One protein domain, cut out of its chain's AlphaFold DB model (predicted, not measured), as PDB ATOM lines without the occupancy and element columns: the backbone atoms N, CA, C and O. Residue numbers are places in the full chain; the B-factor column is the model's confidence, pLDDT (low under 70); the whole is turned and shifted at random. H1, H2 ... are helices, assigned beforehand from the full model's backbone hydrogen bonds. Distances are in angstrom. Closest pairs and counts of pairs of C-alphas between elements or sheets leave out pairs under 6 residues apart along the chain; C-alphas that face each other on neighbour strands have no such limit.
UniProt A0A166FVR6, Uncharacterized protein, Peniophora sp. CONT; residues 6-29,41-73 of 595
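AT A GLANCE: This is residues 6 to 29 and 41 to 73 of the 595 residues of an uncharacterized protein of Peniophora sp. CONT (UniProt A0A166FVR6). Two helical hairpins make a small all-helix body: H1 and H3 lie side by side along much of their length, short H2 folds back from the last residues of H1, and H4 folds back from H3 in a loose hairpin. H2 bridges the later part of H1 and the first turns of H4, while H3 and H4 spread apart as a V towards Lys 44 and Gly 73. The printed part has 57 residues, with four named helices in the order H1, H2, H3, H4 and no named strand. It is compact, with a radius of gyration of the C-alphas of 10.3 A, and rounded, spanning 26 by 25 by 17 A.

HOW THE PARTS SIT: H1, residues 6 to 19, touches H3, residues 44 to 55, closest at the C-alphas of Arg 14 and Gln 49, 5.2 A apart. They run the same way at a shallow tilt of 34.9 degrees, only just short of steep. With its residues 13 to 17 alone, H1 touches H2, residues 23 to 29; the closest C-alphas, of Leu 17 and Ala 23, are 5.9 A apart. H1 and H2 form a hairpin, at a shallow tilt of 19 degrees and running opposite ways. H2 touches residues 62 to 66 of H4, residues 61 to 73, closest at the C-alphas of Leu 27 and Ala 62, 5.8 A apart. Their tilt is steep, 38 degrees, and they run the same way. H3 and H4 also form a hairpin, at a shallow tilt of 31 degrees and running opposite ways, but they only just touch, with 3 pairs of C-alphas within 8 A; the closest, of Ile 53 and Arg 63, are 6.5 A apart. H2 and H3 are close but not clearly touching, their closest C-alphas, of Leu 27 and Ile 53, being 7.3 A apart. H1 and H4 are apart. In H1, H2, H3 and H4 every O i to N i+4 pair is within hydrogen-bond range.

IN THESE COORDINATES: H1, the longest helix, begins with C-alpha 6 at (-17.162, -40.855, -26.413) and measures 20.1 A from first to last C-alpha. H2 measures 10.2 A, H3 16.5 A and H4 18.3 A. H3 begins with C-alpha 44 at (-10.890, -41.755, -36.542), and H4 ends with C-alpha 73 at (-27.089, -36.641, -32.932).

THE WHOLE: The two C-alphas farthest apart, of Pro 21 and Gln 42, are 27.5 A apart. Residues 30 to 40 are not printed, and C-alphas 29 and 41 stand 17.4 A apart across this cut, which lies in the link from H2 to H3. The links from H1 to H2 and from H3 to H4 are tight. The mean pLDDT of the printed part is 79.2, with residue 21 and residues 57 to 59 under 70.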
ATOM      1  N   SER A   6     -16.398 -40.311 -25.288       77.81
ATOM      2  CA  SER A   6     -17.162 -40.855 -26.413       77.81
ATOM      3  C   SER A   6     -16.278 -41.498 -27.488       77.81
ATOM      4  O   SER A   6     -16.691 -42.482 -28.098       77.81
ATOM      5  N   GLU A   7     -15.060 -40.998 -27.714       80.62
ATOM      6  CA  GLU A   7     -14.087 -41.636 -28.613       80.62
ATOM      7  C   GLU A   7     -13.549 -42.946 -28.033       80.62
ATOM      8  O   GLU A   7     -13.432 -43.932 -28.765       80.62
ATOM      9  N   GLU A   8     -13.274 -42.980 -26.727       85.50
ATOM     10  CA  GLU A   8     -12.853 -44.193 -26.019       85.50
ATOM     11  C   GLU A   8     -13.956 -45.259 -26.052       85.50
ATOM     12  O   GLU A   8     -13.699 -46.406 -26.428       85.50
ATOM     13  N   ALA A   9     -15.205 -44.870 -25.767       80.56
ATOM     14  CA  ALA A   9     -16.363 -45.757 -25.860       80.56
ATOM     15  C   ALA A   9     -16.573 -46.289 -27.289       80.56
ATOM     16  O   ALA A   9     -16.803 -47.485 -27.475       80.56
ATOM     17  N   ALA A  10     -16.438 -45.433 -28.309       79.19
ATOM     18  CA  ALA A  10     -16.541 -45.840 -29.709       79.19
ATOM     19  C   ALA A  10     -15.440 -46.835 -30.110       79.19
ATOM     20  O   ALA A  10     -15.720 -47.814 -30.801       79.19
ATOM     21  N   ALA A  11     -14.197 -46.620 -29.671       81.94
ATOM     22  CA  ALA A  11     -13.087 -47.529 -29.952       81.94
ATOM     23  C   ALA A  11     -13.253 -48.892 -29.256       81.94
ATOM     24  O   ALA A  11     -12.978 -49.928 -29.863       81.94
ATOM     25  N   MET A  12     -13.741 -48.899 -28.013       87.00
ATOM     26  CA  MET A  12     -14.012 -50.120 -27.251       87.00
ATOM     27  C   MET A  12     -15.126 -50.954 -27.898       87.00
ATOM     28  O   MET A  12     -14.921 -52.130 -28.200       87.00
ATOM     29  N   LEU A  13     -16.282 -50.341 -28.172       80.81
ATOM     30  CA  LEU A  13     -17.440 -51.028 -28.755       80.81
ATOM     31  C   LEU A  13     -17.170 -51.535 -30.176       80.81
ATOM     32  O   LEU A  13     -17.703 -52.571 -30.568       80.81
ATOM     33  N   ARG A  14     -16.297 -50.854 -30.926       81.75
ATOM     34  CA  ARG A  14     -15.792 -51.343 -32.211       81.75
ATOM     35  C   ARG A  14     -15.049 -52.665 -32.056       81.75
ATOM     36  O   ARG A  14     -15.342 -53.611 -32.778       81.75
ATOM     37  N   SER A  15     -14.087 -52.715 -31.135       84.69
ATOM     38  CA  SER A  15     -13.300 -53.925 -30.875       84.69
ATOM     39  C   SER A  15     -14.211 -55.097 -30.497       84.69
ATOM     40  O   SER A  15     -14.021 -56.221 -30.954       84.69
ATOM     41  N   GLU A  16     -15.278 -54.832 -29.737       83.44
ATOM     42  CA  GLU A  16     -16.291 -55.842 -29.418       83.44
ATOM     43  C   GLU A  16     -17.115 -56.288 -30.637       83.44
ATOM     44  O   GLU A  16     -17.337 -57.488 -30.792       83.44
ATOM     45  N   LEU A  17     -17.524 -55.368 -31.521       80.12
ATOM     46  CA  LEU A  17     -18.197 -55.706 -32.788       80.12
ATOM     47  C   LEU A  17     -17.316 -56.555 -33.713       80.12
ATOM     48  O   LEU A  17     -17.835 -57.383 -34.454       80.12
ATOM     49  N   GLU A  18     -15.999 -56.347 -33.684       81.38
ATOM     50  CA  GLU A  18     -15.034 -57.088 -34.505       81.38
ATOM     51  C   GLU A  18     -14.713 -58.484 -33.936       81.38
ATOM     52  O   GLU A  18     -14.253 -59.349 -34.679       81.38
ATOM     53  N   THR A  19     -14.953 -58.727 -32.640       82.31
ATOM     54  CA  THR A  19     -14.498 -59.944 -31.938       82.31
ATOM     55  C   THR A  19     -15.610 -60.882 -31.457       82.31
ATOM     56  O   THR A  19     -15.313 -62.043 -31.164       82.31
ATOM     57  N   LYS A  20     -16.875 -60.440 -31.357       73.50
ATOM     58  CA  LYS A  20     -17.977 -61.225 -30.758       73.50
ATOM     59  C   LYS A  20     -19.065 -61.674 -31.755       73.50
ATOM     60  O   LYS A  20     -19.336 -60.968 -32.720       73.50
ATOM     61  N   PRO A  21     -19.761 -62.801 -31.476       61.81
ATOM     62  CA  PRO A  21     -20.883 -63.299 -32.282       61.81
ATOM     63  C   PRO A  21     -22.232 -62.592 -32.032       61.81
ATOM     64  O   PRO A  21     -23.122 -62.706 -32.869       61.81
ATOM     65  N   ASP A  22     -22.405 -61.861 -30.921       79.88
ATOM     66  CA  ASP A  22     -23.657 -61.147 -30.604       79.88
ATOM     67  C   ASP A  22     -23.568 -59.661 -30.978       79.88
ATOM     68  O   ASP A  22     -23.403 -58.773 -30.140       79.88
ATOM     69  N   ALA A  23     -23.625 -59.391 -32.281       80.06
ATOM     70  CA  ALA A  23     -23.572 -58.032 -32.810       80.06
ATOM     71  C   ALA A  23     -24.764 -57.167 -32.355       80.06
ATOM     72  O   ALA A  23     -24.667 -55.940 -32.363       80.06
ATOM     73  N   GLU A  24     -25.887 -57.769 -31.963       79.81
ATOM     74  CA  GLU A  24     -27.112 -57.043 -31.631       79.81
ATOM     75  C   GLU A  24     -27.029 -56.360 -30.262       79.81
ATOM     76  O   GLU A  24     -27.332 -55.167 -30.161       79.81
ATOM     77  N   ASP A  25     -26.534 -57.061 -29.239       83.50
ATOM     78  CA  ASP A  25     -26.291 -56.465 -27.919       83.50
ATOM     79  C   ASP A  25     -25.255 -55.332 -27.988       83.50
ATOM     80  O   ASP A  25     -25.443 -54.254 -27.417       83.50
ATOM     81  N   VAL A  26     -24.176 -55.522 -28.757       82.25
ATOM     82  CA  VAL A  26     -23.142 -54.487 -28.909       82.25
ATOM     83  C   VAL A  26     -23.692 -53.248 -29.623       82.25
ATOM     84  O   VAL A  26     -23.382 -52.127 -29.216       82.25
ATOM     85  N   LEU A  27     -24.542 -53.420 -30.640       81.56
ATOM     86  CA  LEU A  27     -25.217 -52.302 -31.308       81.56
ATOM     87  C   LEU A  27     -26.174 -51.563 -30.365       81.56
ATOM     88  O   LEU A  27     -26.185 -50.333 -30.371       81.56
ATOM     89  N   ARG A  28     -26.928 -52.281 -29.523       82.00
ATOM     90  CA  ARG A  28     -27.821 -51.665 -28.529       82.00
ATOM     91  C   ARG A  28     -27.036 -50.834 -27.513       82.00
ATOM     92  O   ARG A  28     -27.289 -49.642 -27.377       82.00
ATOM     93  N   ARG A  29     -25.996 -51.411 -26.901       84.00
ATOM     94  CA  ARG A  29     -25.118 -50.682 -25.965       84.00
ATOM     95  C   ARG A  29     -24.419 -49.497 -26.626       84.00
ATOM     96  O   ARG A  29     -24.204 -48.477 -25.978       84.00
ATOM     97  N   ALA A  41     -18.135 -38.060 -35.242       81.25
ATOM     98  CA  ALA A  41     -18.423 -38.632 -36.558       81.25
ATOM     99  C   ALA A  41     -17.274 -38.425 -37.566       81.25
ATOM    100  O   ALA A  41     -17.097 -39.239 -38.479       81.25
ATOM    101  N   GLN A  42     -16.483 -37.357 -37.413       80.69
ATOM    102  CA  GLN A  42     -15.314 -37.075 -38.250       80.69
ATOM    103  C   GLN A  42     -14.011 -37.671 -37.703       80.69
ATOM    104  O   GLN A  42     -13.096 -37.946 -38.492       80.69
ATOM    105  N   ALA A  43     -13.934 -37.898 -36.392       85.44
ATOM    106  CA  ALA A  43     -12.799 -38.518 -35.735       85.44
ATOM    107  C   ALA A  43     -12.551 -39.947 -36.243       85.44
ATOM    108  O   ALA A  43     -13.450 -40.656 -36.710       85.44
ATOM    109  N   LYS A  44     -11.298 -40.404 -36.125       86.94
ATOM    110  CA  LYS A  44     -10.890 -41.755 -36.542       86.94
ATOM    111  C   LYS A  44     -11.729 -42.836 -35.848       86.94
ATOM    112  O   LYS A  44     -12.129 -43.794 -36.505       86.94
ATOM    113  N   ALA A  45     -12.019 -42.659 -34.555       81.06
ATOM    114  CA  ALA A  45     -12.822 -43.589 -33.765       81.06
ATOM    115  C   ALA A  45     -14.271 -43.685 -34.273       81.06
ATOM    116  O   ALA A  45     -14.737 -44.787 -34.558       81.06
ATOM    117  N   GLY A  46     -14.962 -42.560 -34.488       82.75
ATOM    118  CA  GLY A  46     -16.343 -42.578 -34.983       82.75
ATOM    119  C   GLY A  46     -16.472 -43.060 -36.429       82.75
ATOM    120  O   GLY A  46     -17.410 -43.798 -36.748       82.75
ATOM    121  N   LYS A  47     -15.505 -42.743 -37.306       85.50
ATOM    122  CA  LYS A  47     -15.432 -43.324 -38.662       85.50
ATOM    123  C   LYS A  47     -15.272 -44.841 -38.613       85.50
ATOM    124  O   LYS A  47     -15.962 -45.555 -39.333       85.50
ATOM    125  N   ALA A  48     -14.396 -45.336 -37.746       81.19
ATOM    126  CA  ALA A  48     -14.169 -46.764 -37.608       81.19
ATOM    127  C   ALA A  48     -15.379 -47.499 -37.005       81.19
ATOM    128  O   ALA A  48     -15.782 -48.532 -37.532       81.19
ATOM    129  N   GLN A  49     -16.017 -46.928 -35.977       81.94
ATOM    130  CA  GLN A  49     -17.261 -47.458 -35.410       81.94
ATOM    131  C   GLN A  49     -18.387 -47.479 -36.450       81.94
ATOM    132  O   GLN A  49     -19.138 -48.443 -36.547       81.94
ATOM    133  N   THR A  50     -18.470 -46.456 -37.303       81.38
ATOM    134  CA  THR A  50     -19.409 -46.430 -38.434       81.38
ATOM    135  C   THR A  50     -19.176 -47.593 -39.392       81.38
ATOM    136  O   THR A  50     -20.134 -48.247 -39.806       81.38
ATOM    137  N   SER A  51     -17.921 -47.843 -39.768       82.81
ATOM    138  CA  SER A  51     -17.575 -48.968 -40.636       82.81
ATOM    139  C   SER A  51     -17.958 -50.300 -39.993       82.81
ATOM    140  O   SER A  51     -18.555 -51.130 -40.673       82.81
ATOM    141  N   ALA A  52     -17.732 -50.468 -38.687       80.25
ATOM    142  CA  ALA A  52     -18.133 -51.665 -37.947       80.25
ATOM    143  C   ALA A  52     -19.662 -51.848 -37.901       80.25
ATOM    144  O   ALA A  52     -20.161 -52.909 -38.271       80.25
ATOM    145  N   ILE A  53     -20.429 -50.795 -37.582       80.06
ATOM    146  CA  ILE A  53     -21.907 -50.805 -37.655       80.06
ATOM    147  C   ILE A  53     -22.382 -51.162 -39.075       80.06
ATOM    148  O   ILE A  53     -23.412 -51.809 -39.259       80.06
ATOM    149  N   ASN A  54     -21.648 -50.739 -40.109       78.31
ATOM    150  CA  ASN A  54     -21.972 -51.051 -41.499       78.31
ATOM    151  C   ASN A  54     -21.561 -52.470 -41.935       78.31
ATOM    152  O   ASN A  54     -22.189 -53.013 -42.845       78.31
ATOM    153  N   ALA A  55     -20.552 -53.065 -41.311       78.88
ATOM    154  CA  ALA A  55     -20.109 -54.429 -41.584       78.88
ATOM    155  C   ALA A  55     -20.925 -55.481 -40.809       78.88
ATOM    156  O   ALA A  55     -21.057 -56.616 -41.266       78.88
ATOM    157  N   ALA A  56     -21.523 -55.100 -39.673       74.88
ATOM    158  CA  ALA A  56     -22.345 -55.983 -38.853       74.88
ATOM    159  C   ALA A  56     -23.525 -56.567 -39.657       74.88
ATOM    160  O   ALA A  56     -24.374 -55.835 -40.178       74.88
ATOM    161  N   THR A  57     -23.560 -57.894 -39.772       63.19
ATOM    162  CA  THR A  57     -24.570 -58.674 -40.506       63.19
ATOM    163  C   THR A  57     -25.288 -59.586 -39.503       63.19
ATOM    164  O   THR A  57     -24.590 -60.150 -38.660       63.19
ATOM    165  N   PRO A  58     -26.630 -59.756 -39.562       61.62
ATOM    166  CA  PRO A  58     -27.592 -59.268 -40.569       61.62
ATOM    167  C   PRO A  58     -28.029 -57.801 -40.400       61.62
ATOM    168  O   PRO A  58     -27.639 -57.122 -39.454       61.62
ATOM    169  N   GLN A  59     -28.869 -57.301 -41.323       62.59
ATOM    170  CA  GLN A  59     -29.633 -56.056 -41.135       62.59
ATOM    171  C   GLN A  59     -30.624 -56.234 -39.968       62.59
ATOM    172  O   GLN A  59     -31.794 -56.530 -40.183       62.59
ATOM    173  N   SER A  60     -30.146 -56.092 -38.733       71.25
ATOM    174  CA  SER A  60     -30.980 -56.129 -37.532       71.25
ATOM    175  C   SER A  60     -31.631 -54.770 -37.258       71.25
ATOM    176  O   SER A  60     -31.146 -53.718 -37.696       71.25
ATOM    177  N   THR A  61     -32.719 -54.782 -36.486       76.94
ATOM    178  CA  THR A  61     -33.380 -53.574 -35.965       76.94
ATOM    179  C   THR A  61     -32.386 -52.674 -35.226       76.94
ATOM    180  O   THR A  61     -32.343 -51.474 -35.490       76.94
ATOM    181  N   ALA A  62     -31.485 -53.255 -34.424       72.38
ATOM    182  CA  ALA A  62     -30.454 -52.516 -33.693       72.38
ATOM    183  C   ALA A  62     -29.498 -51.734 -34.614       72.38
ATOM    184  O   ALA A  62     -29.097 -50.611 -34.307       72.38
ATOM    185  N   ARG A  63     -29.163 -52.276 -35.794       75.06
ATOM    186  CA  ARG A  63     -28.330 -51.574 -36.785       75.06
ATOM    187  C   ARG A  63     -29.050 -50.364 -37.381       75.06
ATOM    188  O   ARG A  63     -28.413 -49.343 -37.651       75.06
ATOM    189  N   LYS A  64     -30.361 -50.477 -37.616       78.88
ATOM    190  CA  LYS A  64     -31.199 -49.354 -38.065       78.88
ATOM    191  C   LYS A  64     -31.269 -48.284 -36.976       78.88
ATOM    192  O   LYS A  64     -30.934 -47.137 -37.255       78.88
ATOM    193  N   GLU A  65     -31.579 -48.680 -35.747       78.56
ATOM    194  CA  GLU A  65     -31.629 -47.786 -34.585       78.56
ATOM    195  C   GLU A  65     -30.304 -47.052 -34.369       78.56
ATOM    196  O   GLU A  65     -30.312 -45.847 -34.143       78.56
ATOM    197  N   ALA A  66     -29.160 -47.724 -34.534       74.50
ATOM    198  CA  ALA A  66     -27.854 -47.083 -34.384       74.50
ATOM    199  C   ALA A  66     -27.545 -46.043 -35.458       74.50
ATOM    200  O   ALA A  66     -26.981 -44.982 -35.179       74.50
ATOM    201  N   ARG A  67     -27.954 -46.312 -36.700       77.88
ATOM    202  CA  ARG A  67     -27.864 -45.325 -37.781       77.88
ATOM    203  C   ARG A  67     -28.780 -44.136 -37.524       77.88
ATOM    204  O   ARG A  67     -28.357 -43.003 -37.753       77.88
ATOM    205  N   ASP A  68     -29.993 -44.385 -37.045       80.25
ATOM    206  CA  ASP A  68     -30.975 -43.344 -36.756       80.25
ATOM    207  C   ASP A  68     -30.543 -42.484 -35.557       80.25
ATOM    208  O   ASP A  68     -30.586 -41.259 -35.650       80.25
ATOM    209  N   ALA A  69     -30.019 -43.091 -34.486       78.44
ATOM    210  CA  ALA A  69     -29.476 -42.398 -33.316       78.44
ATOM    211  C   ALA A  69     -28.278 -41.513 -33.678       78.44
ATOM    212  O   ALA A  69     -28.243 -40.334 -33.324       78.44
ATOM    213  N   ARG A  70     -27.327 -42.037 -34.463       80.31
ATOM    214  CA  ARG A  70     -26.210 -41.236 -34.976       80.31
ATOM    215  C   ARG A  70     -26.701 -40.056 -35.802       80.31
ATOM    216  O   ARG A  70     -26.253 -38.931 -35.606       80.31
ATOM    217  N   ARG A  71     -27.595 -40.320 -36.756       78.62
ATOM    218  CA  ARG A  71     -28.143 -39.293 -37.643       78.62
ATOM    219  C   ARG A  71     -28.836 -38.202 -36.832       78.62
ATOM    220  O   ARG A  71     -28.602 -37.031 -37.101       78.62
ATOM    221  N   LYS A  72     -29.618 -38.586 -35.819       81.44
ATOM    222  CA  LYS A  72     -30.260 -37.670 -34.873       81.44
ATOM    223  C   LYS A  72     -29.236 -36.811 -34.125       81.44
ATOM    224  O   LYS A  72     -29.389 -35.600 -34.123       81.44
ATOM    225  N   GLY A  73     -28.163 -37.398 -33.592       81.81
ATOM    226  CA  GLY A  73     -27.089 -36.641 -32.932       81.81
ATOM    227  C   GLY A  73     -26.380 -35.648 -33.865       81.81
ATOM    228  O   GLY A  73     -26.164 -34.495 -33.498       81.81
TER     229      GLY A  73